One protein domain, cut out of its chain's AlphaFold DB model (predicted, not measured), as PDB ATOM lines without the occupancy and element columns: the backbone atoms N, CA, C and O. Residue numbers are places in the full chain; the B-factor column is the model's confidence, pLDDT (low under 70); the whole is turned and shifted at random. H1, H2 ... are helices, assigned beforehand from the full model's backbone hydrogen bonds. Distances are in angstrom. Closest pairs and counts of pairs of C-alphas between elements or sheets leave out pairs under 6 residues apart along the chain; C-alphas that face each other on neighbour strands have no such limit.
ATOM      1  N   ILE A 218      -9.334   3.874  45.783       88.62
ATOM      2  CA  ILE A 218      -9.688   5.258  45.432       88.62
ATOM      3  C   ILE A 218      -8.643   5.881  44.498       88.62
ATOM      4  O   ILE A 218      -9.008   6.549  43.525       88.62
ATOM      5  N   ASP A 219      -7.353   5.663  44.764       87.75
ATOM      6  CA  ASP A 219      -6.267   6.192  43.938       87.75
ATOM      7  C   ASP A 219      -6.246   5.551  42.541       87.75
ATOM      8  O   ASP A 219      -6.054   6.257  41.544       87.75
ATOM      9  N   ASP A 220      -6.514   4.246  42.440       90.75
ATOM     10  CA  ASP A 220      -6.653   3.555  41.156       90.75
ATOM     11  C   ASP A 220      -7.850   4.089  40.354       90.75
ATOM     12  O   ASP A 220      -7.675   4.521  39.209       90.75
ATOM     13  N   ILE A 221      -9.035   4.198  40.973       91.94
ATOM     14  CA  ILE A 221     -10.216   4.823  40.350       91.94
ATOM     15  C   ILE A 221      -9.865   6.229  39.851       91.94
ATOM     16  O   ILE A 221     -10.113   6.572  38.692       91.94
ATOM     17  N   TYR A 222      -9.232   7.052  40.692       92.81
ATOM     18  CA  TYR A 222      -8.821   8.403  40.323       92.81
ATOM     19  C   TYR A 222      -7.886   8.412  39.100       92.81
ATOM     20  O   TYR A 222      -8.018   9.271  38.218       92.81
ATOM     21  N   MET A 223      -6.945   7.469  39.015       92.62
ATOM     22  CA  MET A 223      -6.021   7.341  37.887       92.62
ATOM     23  C   MET A 223      -6.718   6.890  36.600       92.62
ATOM     24  O   MET A 223      -6.431   7.450  35.534       92.62
ATOM     25  N   GLN A 224      -7.676   5.966  36.685       93.25
ATOM     26  CA  GLN A 224      -8.491   5.564  35.539       93.25
ATOM     27  C   GLN A 224      -9.345   6.736  35.015       93.25
ATOM     28  O   GLN A 224      -9.302   7.048  33.820       93.25
ATOM     29  N   LEU A 225     -10.009   7.488  35.905       93.12
ATOM     30  CA  LEU A 225     -10.756   8.705  35.543       93.12
ATOM     31  C   LEU A 225      -9.844   9.773  34.917       93.12
ATOM     32  O   LEU A 225     -10.206  10.429  33.936       93.12
ATOM     33  N   LYS A 226      -8.621   9.937  35.437       92.31
ATOM     34  CA  LYS A 226      -7.620  10.851  34.869       92.31
ATOM     35  C   LYS A 226      -7.231  10.455  33.445       92.31
ATOM     36  O   LYS A 226      -7.090  11.342  32.601       92.31
ATOM     37  N   SER A 227      -7.051   9.159  33.186       91.00
ATOM     38  CA  SER A 227      -6.760   8.625  31.850       91.00
ATOM     39  C   SER A 227      -7.902   8.931  30.879       91.00
ATOM     40  O   SER A 227      -7.657   9.495  29.811       91.00
ATOM     41  N   TYR A 228      -9.152   8.691  31.292       90.06
ATOM     42  CA  TYR A 228     -10.346   9.036  30.514       90.06
ATOM     43  C   TYR A 228     -10.381  10.530  30.142       90.06
ATOM     44  O   TYR A 228     -10.487  10.896  28.966       90.06
ATOM     45  N   VAL A 229     -10.192  11.423  31.122       88.75
ATOM     46  CA  VAL A 229     -10.185  12.876  30.878       88.75
ATOM     47  C   VAL A 229      -9.029  13.289  29.960       88.75
ATOM     48  O   VAL A 229      -9.208  14.159  29.106       88.75
ATOM     49  N   ALA A 230      -7.845  12.685  30.088       86.06
ATOM     50  CA  ALA A 230      -6.715  12.980  29.205       86.06
ATOM     51  C   ALA A 230      -7.007  12.592  27.745       86.06
ATOM     52  O   ALA A 230      -6.728  13.374  26.833       86.06
ATOM     53  N   GLN A 231      -7.635  11.435  27.526       82.50
ATOM     54  CA  GLN A 231      -8.053  10.989  26.196       82.50
ATOM     55  C   GLN A 231      -9.099  11.935  25.582       82.50
ATOM     56  O   GLN A 231      -9.005  12.256  24.397       82.50
ATOM     57  N   SER A 232     -10.020  12.473  26.393       71.81
ATOM     58  CA  SER A 232     -11.045  13.425  25.924       71.81
ATOM     59  C   SER A 232     -10.455  14.726  25.377       71.81
ATOM     60  O   SER A 232     -10.954  15.286  24.404       71.81
ATOM     61  N   LYS A 233      -9.339  15.190  25.954       68.00
ATOM     62  CA  LYS A 233      -8.658  16.417  25.517       68.00
ATOM     63  C   LYS A 233      -7.870  16.221  24.225       68.00
ATOM     64  O   LYS A 233      -7.833  17.132  23.405       68.00
ATOM     65  N   ASN A 234      -7.266  15.048  24.035       60.81
ATOM     66  CA  ASN A 234      -6.464  14.741  22.848       60.81
ATOM     67  C   ASN A 234      -7.326  14.431  21.612       60.81
ATOM     68  O   ASN A 234      -6.910  14.721  20.493       60.81
ATOM     69  N   ALA A 235      -8.547  13.920  21.807       55.16
ATOM     70  CA  ALA A 235      -9.515  13.688  20.733       55.16
ATOM     71  C   ALA A 235      -9.906  14.977  19.976       55.16
ATOM     72  O   ALA A 235     -10.204  14.927  18.786       55.16
ATOM     73  N   ASN A 236      -9.820  16.143  20.628       51.16
ATOM     74  CA  ASN A 236     -10.152  17.437  20.022       51.16
ATOM     75  C   ASN A 236      -9.046  18.026  19.121       51.16
ATOM     76  O   ASN A 236      -9.301  19.018  18.445       51.16
ATOM     77  N   TYR A 237      -7.840  17.441  19.086       49.66
ATOM     78  CA  TYR A 237      -6.710  17.942  18.281       49.66
ATOM     79  C   TYR A 237      -6.346  17.056  17.077       49.66
ATOM     80  O   TYR A 237      -5.468  17.425  16.299       49.66
ATOM     81  N   CYS A 238      -7.009  15.909  16.888       43.12
ATOM     82  CA  CYS A 238      -6.687  14.946  15.832       43.12
ATOM     83  C   CYS A 238      -7.892  14.737  14.895       43.12
ATOM     84  O   CYS A 238      -8.589  13.730  14.961       43.12
ATOM     85  N   THR A 239      -8.170  15.716  14.030       44.53
ATOM     86  CA  THR A 239      -9.353  15.728  13.143       44.53
ATOM     87  C   THR A 239      -9.177  15.033  11.795       44.53
ATOM     88  O   THR A 239      -9.993  15.244  10.903       44.53
ATOM     89  N   TYR A 240      -8.171  14.180  11.599       46.75
ATOM     90  CA  TYR A 240      -8.036  13.449  10.336       46.75
ATOM     91  C   TYR A 240      -7.483  12.044  10.601       46.75
ATOM     92  O   TYR A 240      -6.296  11.917  10.875       46.75
ATOM     93  N   LEU A 241      -8.352  11.019  10.505       40.97
ATOM     94  CA  LEU A 241      -8.084   9.596  10.169       40.97
ATOM     95  C   LEU A 241      -8.661   8.496  11.093       40.97
ATOM     96  O   LEU A 241      -8.586   7.336  10.700       40.97
ATOM     97  N   PHE A 242      -9.318   8.783  12.225       43.12
ATOM     98  CA  PHE A 242      -9.991   7.735  13.028       43.12
ATOM     99  C   PHE A 242     -11.387   8.159  13.513       43.12
ATOM    100  O   PHE A 242     -11.620   9.361  13.655       43.12
ATOM    101  N   PRO A 243     -12.321   7.214  13.778       42.62
ATOM    102  CA  PRO A 243     -13.614   7.537  14.373       42.62
ATOM    103  C   PRO A 243     -13.363   8.162  15.745       42.62
ATOM    104  O   PRO A 243     -12.880   7.512  16.673       42.62
ATOM    105  N   VAL A 244     -13.626   9.461  15.850       45.75
ATOM    106  CA  VAL A 244     -13.504  10.201  17.100       45.75
ATOM    107  C   VAL A 244     -14.692   9.797  17.965       45.75
ATOM    108  O   VAL A 244     -15.784  10.340  17.818       45.75
ATOM    109  N   PHE A 245     -14.497   8.820  18.852       52.69
ATOM    110  CA  PHE A 245     -15.441   8.573  19.940       52.69
ATOM    111  C   PHE A 245     -15.558   9.872  20.740       52.69
ATOM    112  O   PHE A 245     -14.571  10.352  21.306       52.69
ATOM    113  N   SER A 246     -16.735  10.499  20.718       54.38
ATOM    114  CA  SER A 246     -16.939  11.763  21.415       54.38
ATOM    115  C   SER A 246     -16.940  11.497  22.917       54.38
ATOM    116  O   SER A 246     -17.941  11.056  23.465       54.38
ATOM    117  N   LEU A 247     -15.821  11.763  23.585       64.25
ATOM    118  CA  LEU A 247     -15.709  11.702  25.043       64.25
ATOM    119  C   LEU A 247     -16.392  12.944  25.643       64.25
ATOM    120  O   LEU A 247     -15.733  13.913  26.025       64.25
ATOM    121  N   ARG A 248     -17.734  12.952  25.640       74.69
ATOM    122  CA  ARG A 248     -18.572  14.129  25.956       74.69
ATOM    123  C   ARG A 248     -18.539  14.515  27.433       74.69
ATOM    124  O   ARG A 248     -18.736  15.684  27.755       74.69
ATOM    125  N   HIS A 249     -18.221  13.563  28.306       86.00
ATOM    126  CA  HIS A 249     -18.385  13.700  29.754       86.00
ATOM    127  C   HIS A 249     -17.123  14.142  30.513       86.00
ATOM    128  O   HIS A 249     -17.071  14.123  31.746       86.00
ATOM    129  N   GLY A 250     -16.079  14.584  29.801       85.56
ATOM    130  CA  GLY A 250     -14.799  14.961  30.412       85.56
ATOM    131  C   GLY A 250     -14.909  16.058  31.485       85.56
ATOM    132  O   GLY A 250     -14.142  16.050  32.448       85.56
ATOM    133  N   HIS A 251     -15.872  16.980  31.363       87.12
ATOM    134  CA  HIS A 251     -16.108  18.026  32.364       87.12
ATOM    135  C   HIS A 251     -16.734  17.492  33.658       87.12
ATOM    136  O   HIS A 251     -16.292  17.874  34.745       87.12
ATOM    137  N   GLU A 252     -17.728  16.607  33.559       92.25
ATOM    138  CA  GLU A 252     -18.389  16.005  34.723       92.25
ATOM    139  C   GLU A 252     -17.414  15.102  35.481       92.25
ATOM    140  O   GLU A 252     -17.252  15.245  36.695       92.25
ATOM    141  N   VAL A 253     -16.656  14.272  34.755       92.25
ATOM    142  CA  VAL A 253     -15.608  13.423  35.339       92.25
ATOM    143  C   VAL A 253     -14.523  14.266  36.014       92.25
ATOM    144  O   VAL A 253     -14.129  13.983  37.146       92.25
ATOM    145  N   ALA A 254     -14.075  15.362  35.391       91.81
ATOM    146  CA  ALA A 254     -13.111  16.270  36.014       91.81
ATOM    147  C   ALA A 254     -13.653  16.929  37.299       91.81
ATOM    148  O   ALA A 254     -12.878  17.206  38.220       91.81
ATOM    149  N   SER A 255     -14.966  17.170  37.384       93.69
ATOM    150  CA  SER A 255     -15.613  17.641  38.611       93.69
ATOM    151  C   SER A 255     -15.571  16.579  39.709       93.69
ATOM    152  O   SER A 255     -15.165  16.896  40.825       93.69
ATOM    153  N   ILE A 256     -15.908  15.323  39.404       94.31
ATOM    154  CA  ILE A 256     -15.828  14.203  40.362       94.31
ATOM    155  C   ILE A 256     -14.391  14.022  40.860       94.31
ATOM    156  O   ILE A 256     -14.149  14.000  42.063       94.31
ATOM    157  N   MET A 257     -13.405  14.029  39.959       94.56
ATOM    158  CA  MET A 257     -11.984  13.977  40.325       94.56
ATOM    159  C   MET A 257     -11.576  15.102  41.290       94.56
ATOM    160  O   MET A 257     -10.720  14.915  42.156       94.56
ATOM    161  N   LYS A 258     -12.163  16.295  41.144       92.75
ATOM    162  CA  LYS A 258     -11.918  17.421  42.049       92.75
ATOM    163  C   LYS A 258     -12.533  17.186  43.431       92.75
ATOM    164  O   LYS A 258     -11.920  17.601  44.409       92.75
ATOM    165  N   GLN A 259     -13.695  16.536  43.505       92.12
ATOM    166  CA  GLN A 259     -14.346  16.148  44.762       92.12
ATOM    167  C   GLN A 259     -13.531  15.073  45.494       92.12
ATOM    168  O   GLN A 259     -13.225  15.257  46.671       92.12
ATOM    169  N   ILE A 260     -13.049  14.045  44.781       89.62
ATOM    170  CA  ILE A 260     -12.126  13.025  45.324       89.62
ATOM    171  C   ILE A 260     -10.876  13.697  45.910       89.62
ATOM    172  O   ILE A 260     -10.530  13.499  47.068       89.62
ATOM    173  N   LYS A 261     -10.242  14.602  45.152       86.62
ATOM    174  CA  LYS A 261      -9.062  15.364  45.610       86.62
ATOM    175  C   LYS A 261      -9.289  16.240  46.838       86.62
ATOM    176  O   LYS A 261      -8.324  16.643  47.482       86.62
ATOM    177  N   ARG A 262     -10.533  16.637  47.087       85.25
ATOM    178  CA  ARG A 262     -10.923  17.439  48.249       85.25
ATOM    179  C   ARG A 262     -11.395  16.574  49.414       85.25
ATOM    180  O   ARG A 262     -11.767  17.143  50.433       85.25
ATOM    181  N   HIS A 263     -11.367  15.248  49.260       82.56
ATOM    182  CA  HIS A 263     -11.944  14.282  50.190       82.56
ATOM    183  C   HIS A 263     -13.450  14.511  50.431       82.56
ATOM    184  O   HIS A 263     -13.966  14.175  51.488       82.56
ATOM    185  N   GLU A 264     -14.161  15.094  49.453       86.25
ATOM    186  CA  GLU A 264     -15.632  15.200  49.462       86.25
ATOM    187  C   GLU A 264     -16.283  13.865  49.049       86.25
ATOM    188  O   GLU A 264     -17.413  13.585  49.435       86.25
ATOM    189  N   LEU A 265     -15.560  13.046  48.274       88.06
ATOM    190  CA  LEU A 265     -15.891  11.655  47.958       88.06
ATOM    191  C   LEU A 265     -14.748  10.782  48.483       88.06
ATOM    192  O   LEU A 265     -13.666  10.776  47.890       88.06
ATOM    193  N   SER A 266     -14.962  10.131  49.626       81.12
ATOM    194  CA  SER A 266     -13.920   9.432  50.398       81.12
ATOM    195  C   SER A 266     -14.090   7.913  50.462       81.12
ATOM    196  O   SER A 266     -13.292   7.247  51.111       81.12
ATOM    197  N   ASP A 267     -15.111   7.372  49.807       86.50
ATOM    198  CA  ASP A 267     -15.392   5.943  49.718       86.50
ATOM    199  C   ASP A 267     -15.754   5.561  48.276       86.50
ATOM    200  O   ASP A 267     -16.205   6.391  47.479       86.50
ATOM    201  N   VAL A 268     -15.502   4.298  47.936       88.44
ATOM    202  CA  VAL A 268     -15.706   3.749  46.589       88.44
ATOM    203  C   VAL A 268     -17.168   3.868  46.159       88.44
ATOM    204  O   VAL A 268     -17.430   4.290  45.033       88.44
ATOM    205  N   ASP A 269     -18.110   3.566  47.050       88.56
ATOM    206  CA  ASP A 269     -19.536   3.523  46.720       88.56
ATOM    207  C   ASP A 269     -20.069   4.908  46.374       88.56
ATOM    208  O   ASP A 269     -20.748   5.080  45.363       88.56
ATOM    209  N   SER A 270     -19.692   5.932  47.138       90.75
ATOM    210  CA  SER A 270     -20.031   7.323  46.847       90.75
ATOM    211  C   SER A 270     -19.437   7.788  45.517       90.75
ATOM    212  O   SER A 270     -20.087   8.537  44.782       90.75
ATOM    213  N   ILE A 271     -18.222   7.343  45.168       92.81
ATOM    214  CA  ILE A 271     -17.608   7.650  43.868       92.81
ATOM    215  C   ILE A 271     -18.393   6.980  42.733       92.81
ATOM    216  O   ILE A 271     -18.769   7.665  41.778       92.81
ATOM    217  N   LEU A 272     -18.679   5.680  42.841       92.75
ATOM    218  CA  LEU A 272     -19.440   4.924  41.840       92.75
ATOM    219  C   LEU A 272     -20.866   5.465  41.689       92.75
ATOM    220  O   LEU A 272     -21.316   5.730  40.576       92.75
ATOM    221  N   ALA A 273     -21.555   5.742  42.796       92.38
ATOM    222  CA  ALA A 273     -22.880   6.351  42.797       92.38
ATOM    223  C   ALA A 273     -22.874   7.714  42.096       92.38
ATOM    224  O   ALA A 273     -23.789   8.030  41.333       92.38
ATOM    225  N   ARG A 274     -21.832   8.529  42.308       93.62
ATOM    226  CA  ARG A 274     -21.704   9.829  41.642       93.62
ATOM    227  C   ARG A 274     -21.399   9.696  40.152       93.62
ATOM    228  O   ARG A 274     -21.907  10.501  39.373       93.62
ATOM    229  N   LEU A 275     -20.606   8.703  39.751       93.50
ATOM    230  CA  LEU A 275     -20.351   8.391  38.343       93.50
ATOM    231  C   LEU A 275     -21.631   7.930  37.632       93.50
ATOM    232  O   LEU A 275     -21.938   8.437  36.557       93.50
ATOM    233  N   ASN A 276     -22.431   7.078  38.275       91.88
ATOM    234  CA  ASN A 276     -23.714   6.588  37.756       91.88
ATOM    235  C   ASN A 276     -24.796   7.670  37.606       91.88
ATOM    236  O   ASN A 276     -25.786   7.478  36.904       91.88
ATOM    237  N   GLN A 277     -24.620   8.837  38.233       94.00
ATOM    238  CA  GLN A 277     -25.506   9.990  38.039       94.00
ATOM    239  C   GLN A 277     -25.207  10.769  36.749       94.00
ATOM    240  O   GLN A 277     -25.999  11.638  36.369       94.00
ATOM    241  N   ILE A 278     -24.082  10.503  36.077       91.81
ATOM    242  CA  ILE A 278     -23.781  11.115  34.782       91.81
ATOM    243  C   ILE A 278     -24.734  10.521  33.746       91.81
ATOM    244  O   ILE A 278     -24.804   9.312  33.548       91.81
ATOM    245  N   LYS A 279     -25.486  11.388  33.065       90.06
ATOM    246  CA  LYS A 279     -26.458  10.961  32.061       90.06
ATOM    247  C   LYS A 279     -25.745  10.576  30.763       90.06
ATOM    248  O   LYS A 279     -25.522  11.429  29.906       90.06
ATOM    249  N   ILE A 280     -25.450   9.289  30.616       86.69
ATOM    250  CA  ILE A 280     -24.876   8.712  29.400       86.69
ATOM    251  C   ILE A 280     -26.025   8.282  28.479       86.69
ATOM    252  O   ILE A 280     -26.880   7.488  28.861       86.69
ATOM    253  N   ILE A 281     -26.094   8.876  27.287       82.75
ATOM    254  CA  ILE A 281     -27.147   8.594  26.291       82.75
ATOM    255  C   ILE A 281     -26.656   7.577  25.253       82.75
ATOM    256  O   ILE A 281     -27.459   6.838  24.689       82.75
ATOM    257  N   ASP A 282     -25.350   7.569  24.991       79.75
ATOM    258  CA  ASP A 282     -24.712   6.714  23.998       79.75
ATOM    259  C   ASP A 282     -24.227   5.415  24.653       79.75
ATOM    260  O   ASP A 282     -23.471   5.453  25.623       79.75
ATOM    261  N   VAL A 283     -24.681   4.274  24.134       73.62
ATOM    262  CA  VAL A 283     -24.329   2.944  24.660       73.62
ATOM    263  C   VAL A 283     -22.856   2.619  24.390       73.62
ATOM    264  O   VAL A 283     -22.252   1.872  25.154       73.62
ATOM    265  N   ASP A 284     -22.262   3.238  23.366       79.94
ATOM    266  CA  ASP A 284     -20.858   3.053  22.990       79.94
ATOM    267  C   ASP A 284     -19.920   4.082  23.667       79.94
ATOM    268  O   ASP A 284     -18.749   4.215  23.293       79.94
ATOM    269  N   ASP A 285     -20.403   4.845  24.661       81.81
ATOM    270  CA  ASP A 285     -19.548   5.776  25.402       81.81
ATOM    271  C   ASP A 285     -18.546   5.005  26.271       81.81
ATOM    272  O   ASP A 285     -18.905   4.231  27.161       81.81
ATOM    273  N   LYS A 286     -17.258   5.293  26.078       87.31
ATOM    274  CA  LYS A 286     -16.161   4.730  26.880       87.31
ATOM    275  C   LYS A 286     -16.303   4.994  28.380       87.31
ATOM    276  O   LYS A 286     -15.675   4.304  29.178       87.31
ATOM    277  N   LEU A 287     -17.076   6.005  28.784       89.69
ATOM    278  CA  LEU A 287     -17.381   6.230  30.192       89.69
ATOM    279  C   LEU A 287     -18.284   5.131  30.749       89.69
ATOM    280  O   LEU A 287     -18.059   4.714  31.878       89.69
ATOM    281  N   ALA A 288     -19.263   4.646  29.981       89.69
ATOM    282  CA  ALA A 288     -20.126   3.550  30.416       89.69
ATOM    283  C   ALA A 288     -19.314   2.260  30.596       89.69
ATOM    284  O   ALA A 288     -19.438   1.596  31.621       89.69
ATOM    285  N   GLU A 289     -18.413   1.961  29.653       89.69
ATOM    286  CA  GLU A 289     -17.473   0.835  29.756       89.69
ATOM    287  C   GLU A 289     -16.565   0.957  30.990       89.69
ATOM    288  O   GLU A 289     -16.367  -0.014  31.727       89.69
ATOM    289  N   LEU A 290     -16.040   2.160  31.248       92.00
ATOM    290  CA  LEU A 290     -15.217   2.430  32.421       92.00
ATOM    291  C   LEU A 290     -16.007   2.236  33.719       92.00
ATOM    292  O   LEU A 290     -15.529   1.541  34.607       92.00
ATOM    293  N   ILE A 291     -17.203   2.821  33.834       91.81
ATOM    294  CA  ILE A 291     -18.059   2.678  35.020       91.81
ATOM    295  C   ILE A 291     -18.350   1.200  35.278       91.81
ATOM    296  O   ILE A 291     -18.108   0.728  36.384       91.81
ATOM    297  N   HIS A 292     -18.760   0.458  34.250       90.56
ATOM    298  CA  HIS A 292     -19.033  -0.970  34.372       90.56
ATOM    299  C   HIS A 292     -17.801  -1.768  34.829       90.56
ATOM    300  O   HIS A 292     -17.889  -2.626  35.707       90.56
ATOM    301  N   SER A 293     -16.623  -1.453  34.281       91.50
ATOM    302  CA  SER A 293     -15.359  -2.080  34.689       91.50
ATOM    303  C   SER A 293     -15.028  -1.791  36.157       91.50
ATOM    304  O   SER A 293     -14.606  -2.689  36.884       91.50
ATOM    305  N   LEU A 294     -15.249  -0.555  36.615       91.31
ATOM    306  CA  LEU A 294     -15.045  -0.169  38.012       91.31
ATOM    307  C   LEU A 294     -16.043  -0.861  38.951       91.31
ATOM    308  O   LEU A 294     -15.649  -1.297  40.029       91.31
ATOM    309  N   GLU A 295     -17.304  -1.016  38.548       90.31
ATOM    310  CA  GLU A 295     -18.316  -1.757  39.314       90.31
ATOM    311  C   GLU A 295     -17.958  -3.239  39.461       90.31
ATOM    312  O   GLU A 295     -18.098  -3.797  40.546       90.31
ATOM    313  N   ILE A 296     -17.437  -3.876  38.409       88.06
ATOM    314  CA  ILE A 296     -16.961  -5.265  38.489       88.06
ATOM    315  C   ILE A 296     -15.778  -5.375  39.455       88.06
ATOM    316  O   ILE A 296     -15.738  -6.284  40.284       88.06
ATOM    317  N   LEU A 297     -14.811  -4.461  39.341       86.62
ATOM    318  CA  LEU A 297     -13.580  -4.499  40.132       86.62
ATOM    319  C   LEU A 297     -13.811  -4.171  41.611       86.62
ATOM    320  O   LEU A 297     -13.144  -4.747  42.473       86.62
ATOM    321  N   TYR A 298     -14.731  -3.251  41.906       85.94
ATOM    322  CA  TYR A 298     -14.858  -2.651  43.234       85.94
ATOM    323  C   TYR A 298     -16.253  -2.769  43.860       85.94
ATOM    324  O   TYR A 298     -16.356  -2.774  45.083       85.94
ATOM    325  N   GLY A 299     -17.316  -2.927  43.071       68.50
ATOM    326  CA  GLY A 299     -18.704  -2.955  43.556       68.50
ATOM    327  C   GLY A 299     -19.101  -4.221  44.321       68.50
ATOM    328  O   GLY A 299     -20.107  -4.220  45.018       68.50
ATOM    329  N   THR A 300     -18.311  -5.298  44.246       57.88
ATOM    330  CA  THR A 300     -18.557  -6.559  44.979       57.88
ATOM    331  C   THR A 300     -17.792  -6.671  46.301       57.88
ATOM    332  O   THR A 300     -17.988  -7.631  47.038       57.88
TER     333      THR A 300
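AT A GLANCE: This is residues 218 to 300 of the 327 residues of an uncharacterized protein of Legionella drancourtii LLAP12 (UniProt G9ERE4). Four helices stand side by side in a small up-and-down bundle, H1 to H2 to H3 to H4, each running opposite to the one before, with the ring looser between H4 and H1. From one end of the bundle the loop after H1 sticks out at residues 237 to 242 and adds to the length. The printed part has 83 residues with four named helices, H1 H2 H3 H4 along the chain, and no named strand, and its class is all helix. It is compact, with a radius of gyration of the C-alphas of 13.0 A, and elongated, spanning 41 by 25 by 20 A.

HOW THE PARTS SIT: Start with H1, residues 218 to 235, and H2, residues 250 to 261: this helical hairpin touches closest at the C-alphas of Val 229 and Gly 250, 5.1 A apart, at a shallow tilt of 28 degrees. Next comes H3, residues 268 to 276, which touches H2 and forms a hairpin with it; the closest C-alphas, of Ile 256 and Arg 274, are 7.4 A apart. H4, residues 286 to 298, touches H3 in a third hairpin, with C-alphas 275 and 291 closest at 7.0 A. H1 and H4 are close but not clearly touching, their closest C-alphas, of Ile 221 and Leu 294, 7.3 A apart. H2 and H4 are apart. In H1, H2, H3 and H4 every backbone O i to N i+4 pair is within hydrogen-bond range.

IN THESE COORDINATES: Find C-alpha 218 at (-9.688, 5.258, 45.432); from there H1 runs 26.1 A to C-alpha 235. H2 covers 16.2 A from C-alpha 250 at (-14.799, 14.961, 30.412), and H3 12.3 A from Val 268 to Asn 276. H4 runs 18.0 A to C-alpha 298 at (-14.858, -2.651, 43.234).

THE WHOLE: The two C-alphas farthest apart, of Tyr 240 and Thr 300, are 41.4 A apart. The printed part has no cut. The link from H1 to H2 is long, and residues 233 to 247 and 299 to 300 are under pLDDT 70.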